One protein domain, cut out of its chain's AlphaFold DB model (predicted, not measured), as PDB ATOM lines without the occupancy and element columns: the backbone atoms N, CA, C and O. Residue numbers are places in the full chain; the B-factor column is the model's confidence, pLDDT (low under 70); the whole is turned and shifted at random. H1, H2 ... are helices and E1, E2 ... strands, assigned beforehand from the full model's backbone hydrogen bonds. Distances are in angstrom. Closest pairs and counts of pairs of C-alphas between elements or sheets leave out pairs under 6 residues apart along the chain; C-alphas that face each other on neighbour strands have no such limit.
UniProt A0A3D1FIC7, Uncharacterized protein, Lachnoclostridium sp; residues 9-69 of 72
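AT A GLANCE: This is residues 9 to 69 of the 72 residues of an uncharacterized protein of Lachnoclostridium sp (UniProt A0A3D1FIC7). A gently twisted four-stranded sheet forms one layer, and a single long helix, H1, lies slantwise over one face, making two layers; the other face is bare. The strands form a meander, each the antiparallel neighbour of the one before, in the order E1, E2, E3, E4. The printed part has 61 residues, with four strands followed by one helix, class mixed. It is compact, with a radius of gyration of the C-alphas of 11.8 A and spans of 32 by 24 by 19 A.

HOW THE PARTS SIT: Inner strands E2, residues 16 to 20, and E3, residues 26 to 32, form an antiparallel hairpin at 170 degrees, with N 19 and O 28 2.8 A apart, within hydrogen-bond range. Edge strand E4, residues 40 to 44, forms a hairpin with E3, where N 29 and O 43 are 2.8 A apart. Edge strand E1, residues 9 to 13, forms a hairpin with E2, where N 10 and O 18 are 2.8 A apart. H1, residues 50 to 67, is on the sheet at a height of 9.9 A, over E1, E2, E3 and E4. It runs slantwise to the strands, at 48 degrees to E4 on the local plane. The closest C-alphas of E3 and H1, those of Leu 30 and Phe 57, are 7.6 A apart. E1 and H1 are near each other, with 7 pairs of C-alphas within 10 A. E1 and E4 are apart. In H1 every O i to N i+4 pair is within hydrogen-bond range.

IN THESE COORDINATES: E1 begins at C-alpha 9 (193.150, 216.544, 214.322) and measures 12.0 A. E2 measures 13.2 A, E3 17.1 A and E4 12.7 A. H1 measures 25.9 A and ends at C-alpha 67 (194.630, 232.184, 212.918).

THE WHOLE: The C-alphas farthest apart, those of Ser 23 and Phe 36, are 35.2 A apart. The printed part has no cut and no long link. Mean pLDDT of the printed part is 87.7; residues 35 to 37 and 67 to 69 are under 70.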
ATOM      1  N   LEU A   9     193.983 215.546 214.982       95.00
ATOM      2  CA  LEU A   9     193.150 216.544 214.322       95.00
ATOM      3  C   LEU A   9     194.024 217.395 213.399       95.00
ATOM      4  O   LEU A   9     194.967 218.044 213.847       95.00
ATOM      5  N   ARG A  10     193.707 217.396 212.106       94.62
ATOM      6  CA  ARG A  10     194.390 218.189 211.082       94.62
ATOM      7  C   ARG A  10     193.431 219.170 210.432       94.62
ATOM      8  O   ARG A  10     192.361 218.787 209.960       94.62
ATOM      9  N   MET A  11     193.869 220.420 210.346       92.62
ATOM     10  CA  MET A  11     193.308 221.403 209.428       92.62
ATOM     11  C   MET A  11     193.854 221.100 208.031       92.62
ATOM     12  O   MET A  11     195.059 221.178 207.811       92.62
ATOM     13  N   ILE A  12     192.985 220.703 207.103       92.56
ATOM     14  CA  ILE A  12     193.366 220.516 205.696       92.56
ATOM     15  C   ILE A  12     193.331 221.873 204.988       92.56
ATOM     16  O   ILE A  12     194.214 222.189 204.197       92.56
ATOM     17  N   ASN A  13     192.312 222.679 205.296       87.94
ATOM     18  CA  ASN A  13     192.210 224.104 204.991       87.94
ATOM     19  C   ASN A  13     191.144 224.747 205.906       87.94
ATOM     20  O   ASN A  13     190.557 224.059 206.739       87.94
ATOM     21  N   SER A  14     190.850 226.040 205.730       83.31
ATOM     22  CA  SER A  14     189.851 226.786 206.526       83.31
ATOM     23  C   SER A  14     188.398 226.323 206.376       83.31
ATOM     24  O   SER A  14     187.500 226.864 207.008       83.31
ATOM     25  N   GLN A  15     188.131 225.342 205.518       88.00
ATOM     26  CA  GLN A  15     186.795 224.790 205.294       88.00
ATOM     27  C   GLN A  15     186.718 223.295 205.600       88.00
ATOM     28  O   GLN A  15     185.619 222.742 205.609       88.00
ATOM     29  N   ASN A  16     187.859 222.641 205.836       91.75
ATOM     30  CA  ASN A  16     187.960 221.192 205.909       91.75
ATOM     31  C   ASN A  16     188.916 220.770 207.026       91.75
ATOM     32  O   ASN A  16     190.124 221.014 206.956       91.75
ATOM     33  N   TYR A  17     188.386 220.039 208.003       95.12
ATOM     34  CA  TYR A  17     189.171 219.396 209.055       95.12
ATOM     35  C   TYR A  17     188.987 217.893 209.012       95.12
ATOM     36  O   TYR A  17     187.941 217.383 208.605       95.12
ATOM     37  N   ARG A  18     190.010 217.180 209.471       96.00
ATOM     38  CA  ARG A  18     189.998 215.726 209.532       96.00
ATOM     39  C   ARG A  18     190.619 215.249 210.830       96.00
ATOM     40  O   ARG A  18     191.739 215.629 211.158       96.00
ATOM     41  N   LEU A  19     189.902 214.391 211.536       95.38
ATOM     42  CA  LEU A  19     190.406 213.642 212.672       95.38
ATOM     43  C   LEU A  19     190.701 212.216 212.209       95.38
ATOM     44  O   LEU A  19     189.828 211.549 211.643       95.38
ATOM     45  N   THR A  20     191.924 211.754 212.448       95.50
ATOM     46  CA  THR A  20     192.338 210.378 212.161       95.50
ATOM     47  C   THR A  20     192.727 209.642 213.429       95.50
ATOM     48  O   THR A  20     193.266 210.243 214.358       95.50
ATOM     49  N   ASP A  21     192.500 208.335 213.452       92.50
ATOM     50  CA  ASP A  21     193.069 207.458 214.474       92.50
ATOM     51  C   ASP A  21     194.586 207.235 214.238       92.50
ATOM     52  O   ASP A  21     195.137 207.711 213.235       92.50
ATOM     53  N   PRO A  22     195.295 206.517 215.130       92.00
ATOM     54  CA  PRO A  22     196.730 206.270 214.980       92.00
ATOM     55  C   PRO A  22     197.098 205.384 213.780       92.00
ATOM     56  O   PRO A  22     198.250 205.393 213.359       92.00
ATOM     57  N   SER A  23     196.144 204.632 213.221       92.69
ATOM     58  CA  SER A  23     196.336 203.847 211.993       92.69
ATOM     59  C   SER A  23     196.202 204.698 210.721       92.69
ATOM     60  O   SER A  23     196.478 204.222 209.622       92.69
ATOM     61  N   GLY A  24     195.794 205.965 210.861       91.69
ATOM     62  CA  GLY A  24     195.535 206.882 209.752       91.69
ATOM     63  C   GLY A  24     194.109 206.796 209.204       91.69
ATOM     64  O   GLY A  24     193.780 207.507 208.251       91.69
ATOM     65  N   LYS A  25     193.237 205.975 209.802       93.31
ATOM     66  CA  LYS A  25     191.829 205.891 209.408       93.31
ATOM     67  C   LYS A  25     191.113 207.182 209.788       93.31
ATOM     68  O   LYS A  25     191.265 207.691 210.896       93.31
ATOM     69  N   VAL A  26     190.300 207.700 208.870       94.88
ATOM     70  CA  VAL A  26     189.463 208.880 209.121       94.88
ATOM     71  C   VAL A  26     188.305 208.501 210.033       94.88
ATOM     72  O   VAL A  26     187.532 207.605 209.702       94.88
ATOM     73  N   ILE A  27     188.195 209.191 211.167       94.81
ATOM     74  CA  ILE A  27     187.120 208.970 212.142       94.81
ATOM     75  C   ILE A  27     186.088 210.096 212.143       94.81
ATOM     76  O   ILE A  27     184.914 209.844 212.394       94.81
ATOM     77  N   LEU A  28     186.500 211.322 211.814       95.38
ATOM     78  CA  LEU A  28     185.603 212.467 211.701       95.38
ATOM     79  C   LEU A  28     186.127 213.444 210.645       95.38
ATOM     80  O   LEU A  28     187.319 213.756 210.609       95.38
ATOM     81  N   THR A  29     185.225 213.956 209.816       95.69
ATOM     82  CA  THR A  29     185.492 215.043 208.871       95.69
ATOM     83  C   THR A  29     184.547 216.204 209.156       95.69
ATOM     84  O   THR A  29     183.340 216.005 209.286       95.69
ATOM     85  N   LEU A  30     185.085 217.421 209.249       94.81
ATOM     86  CA  LEU A  30     184.288 218.644 209.329       94.81
ATOM     87  C   LEU A  30     184.402 219.353 207.989       94.81
ATOM     88  O   LEU A  30     185.513 219.659 207.559       94.81
ATOM     89  N   LEU A  31     183.266 219.610 207.350       93.06
ATOM     90  CA  LEU A  31     183.194 220.220 206.025       93.06
ATOM     91  C   LEU A  31     182.259 221.422 206.063       93.06
ATOM     92  O   LEU A  31     181.105 221.300 206.479       93.06
ATOM     93  N   ARG A  32     182.708 222.576 205.581       87.88
ATOM     94  CA  ARG A  32     181.821 223.724 205.383       87.88
ATOM     95  C   ARG A  32     180.821 223.423 204.263       87.88
ATOM     96  O   ARG A  32     181.198 222.970 203.181       87.88
ATOM     97  N   ARG A  33     179.535 223.701 204.493       83.94
ATOM     98  CA  ARG A  33     178.483 223.550 203.476       83.94
ATOM     99  C   ARG A  33     178.534 224.720 202.497       83.94
ATOM    100  O   ARG A  33     177.771 225.672 202.626       83.94
ATOM    101  N   GLY A  34     179.430 224.626 201.516       70.56
ATOM    102  CA  GLY A  34     179.525 225.561 200.395       70.56
ATOM    103  C   GLY A  34     179.814 227.014 200.797       70.56
ATOM    104  O   GLY A  34     179.908 227.373 201.970       70.56
ATOM    105  N   ILE A  35     179.954 227.874 199.787       65.38
ATOM    106  CA  ILE A  35     180.248 229.304 199.981       65.38
ATOM    107  C   ILE A  35     178.988 230.064 200.427       65.38
ATOM    108  O   ILE A  35     179.066 230.929 201.294       65.38
ATOM    109  N   PHE A  36     177.822 229.702 199.878       60.56
ATOM    110  CA  PHE A  36     176.577 230.468 200.025       60.56
ATOM    111  C   PHE A  36     175.576 229.882 201.027       60.56
ATOM    112  O   PHE A  36     174.733 230.613 201.534       60.56
ATOM    113  N   SER A  37     175.645 228.581 201.327       63.09
ATOM    114  CA  SER A  37     174.641 227.901 202.162       63.09
ATOM    115  C   SER A  37     174.897 227.991 203.668       63.09
ATOM    116  O   SER A  37     173.996 227.686 204.445       63.09
ATOM    117  N   GLY A  38     176.079 228.450 204.092       74.62
ATOM    118  CA  GLY A  38     176.429 228.552 205.507       74.62
ATOM    119  C   GLY A  38     176.433 227.199 206.239       74.62
ATOM    120  O   GLY A  38     175.941 226.178 205.762       74.62
ATOM    121  N   GLY A  39     177.019 227.178 207.433       86.38
ATOM    122  CA  GLY A  39     177.026 225.988 208.283       86.38
ATOM    123  C   GLY A  39     178.047 224.913 207.902       86.38
ATOM    124  O   GLY A  39     178.866 225.061 206.992       86.38
ATOM    125  N   TRP A  40     178.011 223.828 208.672       90.94
ATOM    126  CA  TRP A  40     179.013 222.767 208.667       90.94
ATOM    127  C   TRP A  40     178.349 221.390 208.673       90.94
ATOM    128  O   TRP A  40     177.250 221.209 209.204       90.94
ATOM    129  N   ASN A  41     179.009 220.429 208.043       92.31
ATOM    130  CA  ASN A  41     178.719 219.007 208.125       92.31
ATOM    131  C   ASN A  41     179.775 218.354 209.006       92.31
ATOM    132  O   ASN A  41     180.967 218.604 208.827       92.31
ATOM    133  N   LEU A  42     179.319 217.525 209.938       93.38
ATOM    134  CA  LEU A  42     180.167 216.643 210.722       93.38
ATOM    135  C   LEU A  42     179.874 215.229 210.239       93.38
ATOM    136  O   LEU A  42     178.792 214.706 210.492       93.38
ATOM    137  N   ASP A  43     180.818 214.656 209.505       93.94
ATOM    138  CA  ASP A  43     180.726 213.300 208.979       93.94
ATOM    139  C   ASP A  43     181.602 212.383 209.831       93.94
ATOM    140  O   ASP A  43     182.835 212.445 209.773       93.94
ATOM    141  N   ALA A  44     180.956 211.605 210.693       93.00
ATOM    142  CA  ALA A  44     181.606 210.703 211.626       93.00
ATOM    143  C   ALA A  44     181.484 209.259 211.136       93.00
ATOM    144  O   ALA A  44     180.390 208.778 210.854       93.00
ATOM    145  N   ALA A  45     182.611 208.549 211.091       89.06
ATOM    146  CA  ALA A  45     182.651 207.150 210.662       89.06
ATOM    147  C   ALA A  45     182.070 206.176 211.706       89.06
ATOM    148  O   ALA A  45     181.868 204.999 211.412       89.06
ATOM    149  N   GLU A  46     181.850 206.648 212.932       87.50
ATOM    150  CA  GLU A  46     181.248 205.910 214.037       87.50
ATOM    151  C   GLU A  46     180.348 206.839 214.861       87.50
ATOM    152  O   GLU A  46     180.404 208.065 214.738       87.50
ATOM    153  N   GLU A  47     179.506 206.253 215.708       89.50
ATOM    154  CA  GLU A  47     178.599 207.018 216.551       89.50
ATOM    155  C   GLU A  47     179.368 207.652 217.717       89.50
ATOM    156  O   GLU A  47     179.882 206.974 218.610       89.50
ATOM    157  N   PHE A  48     179.457 208.980 217.705       88.81
ATOM    158  CA  PHE A  48     180.023 209.750 218.804       88.81
ATOM    159  C   PHE A  48     178.925 210.421 219.605       88.81
ATOM    160  O   PHE A  48     177.903 210.857 219.077       88.81
ATOM    161  N   ARG A  49     179.195 210.599 220.898       90.31
ATOM    162  CA  ARG A  49     178.349 211.452 221.720       90.31
ATOM    163  C   ARG A  49     178.304 212.879 221.150       90.31
ATOM    164  O   ARG A  49     179.366 213.413 220.809       90.31
ATOM    165  N   PRO A  50     177.134 213.540 221.136       90.88
ATOM    166  CA  PRO A  50     177.005 214.888 220.590       90.88
ATOM    167  C   PRO A  50     177.966 215.902 221.215       90.88
ATOM    168  O   PRO A  50     178.534 216.719 220.500       90.88
ATOM    169  N   GLU A  51     178.229 215.825 222.525       93.06
ATOM    170  CA  GLU A  51     179.095 216.808 223.191       93.06
ATOM    171  C   GLU A  51     180.552 216.700 222.725       93.06
ATOM    172  O   GLU A  51     181.259 217.704 222.679       93.06
ATOM    173  N   PHE A  52     180.993 215.502 222.331       89.88
ATOM    174  CA  PHE A  52     182.320 215.303 221.754       89.88
ATOM    175  C   PHE A  52     182.428 215.975 220.380       89.88
ATOM    176  O   PHE A  52     183.368 216.727 220.126       89.88
ATOM    177  N   LEU A  53     181.431 215.749 219.518       92.50
ATOM    178  CA  LEU A  53     181.362 216.357 218.190       92.50
ATOM    179  C   LEU A  53     181.296 217.887 218.273       92.50
ATOM    180  O   LEU A  53     182.047 218.578 217.584       92.50
ATOM    181  N   CYS A  54     180.454 218.416 219.164       93.06
ATOM    182  CA  CYS A  54     180.358 219.850 219.425       93.06
ATOM    183  C   CYS A  54     181.672 220.424 219.966       93.06
ATOM    184  O   CYS A  54     182.080 221.495 219.528       93.06
ATOM    185  N   GLY A  55     182.353 219.715 220.872       93.94
ATOM    186  CA  GLY A  55     183.642 220.142 221.418       93.94
ATOM    187  C   GLY A  55     184.710 220.310 220.338       93.94
ATOM    188  O   GLY A  55     185.350 221.357 220.272       93.94
ATOM    189  N   ILE A  56     184.855 219.325 219.442       93.31
ATOM    190  CA  ILE A  56     185.793 219.432 218.311       93.31
ATOM    191  C   ILE A  56     185.386 220.553 217.360       93.31
ATOM    192  O   ILE A  56     186.239 221.330 216.936       93.31
ATOM    193  N   PHE A  57     184.096 220.672 217.046       93.81
ATOM    194  CA  PHE A  57     183.610 221.743 216.184       93.81
ATOM    195  C   PHE A  57     183.948 223.130 216.741       93.81
ATOM    196  O   PHE A  57     184.560 223.931 216.038       93.81
ATOM    197  N   ILE A  58     183.613 223.399 218.006       93.31
ATOM    198  CA  ILE A  58     183.899 224.680 218.664       93.31
ATOM    199  C   ILE A  58     185.407 224.940 218.699       93.31
ATOM    200  O   ILE A  58     185.835 226.047 218.384       93.31
ATOM    201  N   PHE A  59     186.216 223.922 219.009       92.81
ATOM    202  CA  PHE A  59     187.673 224.040 218.992       92.81
ATOM    203  C   PHE A  59     188.208 224.433 217.607       92.81
ATOM    204  O   PHE A  59     189.004 225.362 217.502       92.81
ATOM    205  N   CYS A  60     187.741 223.789 216.532       91.00
ATOM    206  CA  CYS A  60     188.113 224.162 215.165       91.00
ATOM    207  C   CYS A  60     187.734 225.616 214.848       91.00
ATOM    208  O   CYS A  60     188.552 226.345 214.297       91.00
ATOM    209  N   ARG A  61     186.527 226.056 215.240       89.00
ATOM    210  CA  ARG A  61     186.082 227.447 215.042       89.00
ATOM    211  C   ARG A  61     186.954 228.448 215.796       89.00
ATOM    212  O   ARG A  61     187.304 229.472 215.222       89.00
ATOM    213  N   TYR A  62     187.310 228.139 217.040       88.69
ATOM    214  CA  TYR A  62     188.205 228.962 217.850       88.69
ATOM    215  C   TYR A  62     189.585 229.091 217.192       88.69
ATOM    216  O   TYR A  62     190.079 230.195 217.004       88.69
ATOM    217  N   MET A  63     190.172 227.972 216.750       85.50
ATOM    218  CA  MET A  63     191.472 227.981 216.074       85.50
ATOM    219  C   MET A  63     191.459 228.776 214.764       85.50
ATOM    220  O   MET A  63     192.476 229.358 214.412       85.50
ATOM    221  N   GLU A  64     190.352 228.804 214.016       80.88
ATOM    222  CA  GLU A  64     190.247 229.683 212.842       80.88
ATOM    223  C   GLU A  64     190.316 231.159 213.231       80.88
ATOM    224  O   GLU A  64     191.078 231.893 212.614       80.88
ATOM    225  N   GLN A  65     189.575 231.574 214.264       80.44
ATOM    226  CA  GLN A  65     189.584 232.963 214.734       80.44
ATOM    227  C   GLN A  65     190.972 233.386 215.228       80.44
ATOM    228  O   GLN A  65     191.437 234.470 214.897       80.44
ATOM    229  N   GLU A  66     191.673 232.511 215.950       78.12
ATOM    230  CA  GLU A  66     193.046 232.778 216.394       78.12
ATOM    231  C   GLU A  66     194.063 232.778 215.237       78.12
ATOM    232  O   GLU A  66     195.123 233.381 215.347       78.12
ATOM    233  N   ASN A  67     193.773 232.124 214.109       68.56
ATOM    234  CA  ASN A  67     194.630 232.184 212.918       68.56
ATOM    235  C   ASN A  67     194.307 233.382 212.005       68.56
ATOM    236  O   ASN A  67     195.055 233.636 211.064       68.56
ATOM    237  N   GLU A  68     193.222 234.122 212.263       64.88
ATOM    238  CA  GLU A  68     192.847 235.331 211.518       64.88
ATOM    239  C   GLU A  68     193.625 236.585 211.951       64.88
ATOM    240  O   GLU A  68     193.359 237.660 211.416       64.88
ATOM    241  N   PHE A  69     194.614 236.486 212.852       59.03
ATOM    242  CA  PHE A  69     195.526 237.606 213.097       59.03
ATOM    243  C   PHE A  69     196.260 237.961 211.794       59.03
ATOM    244  O   PHE A  69     197.075 237.166 211.315       59.03
TER     245      PHE A  69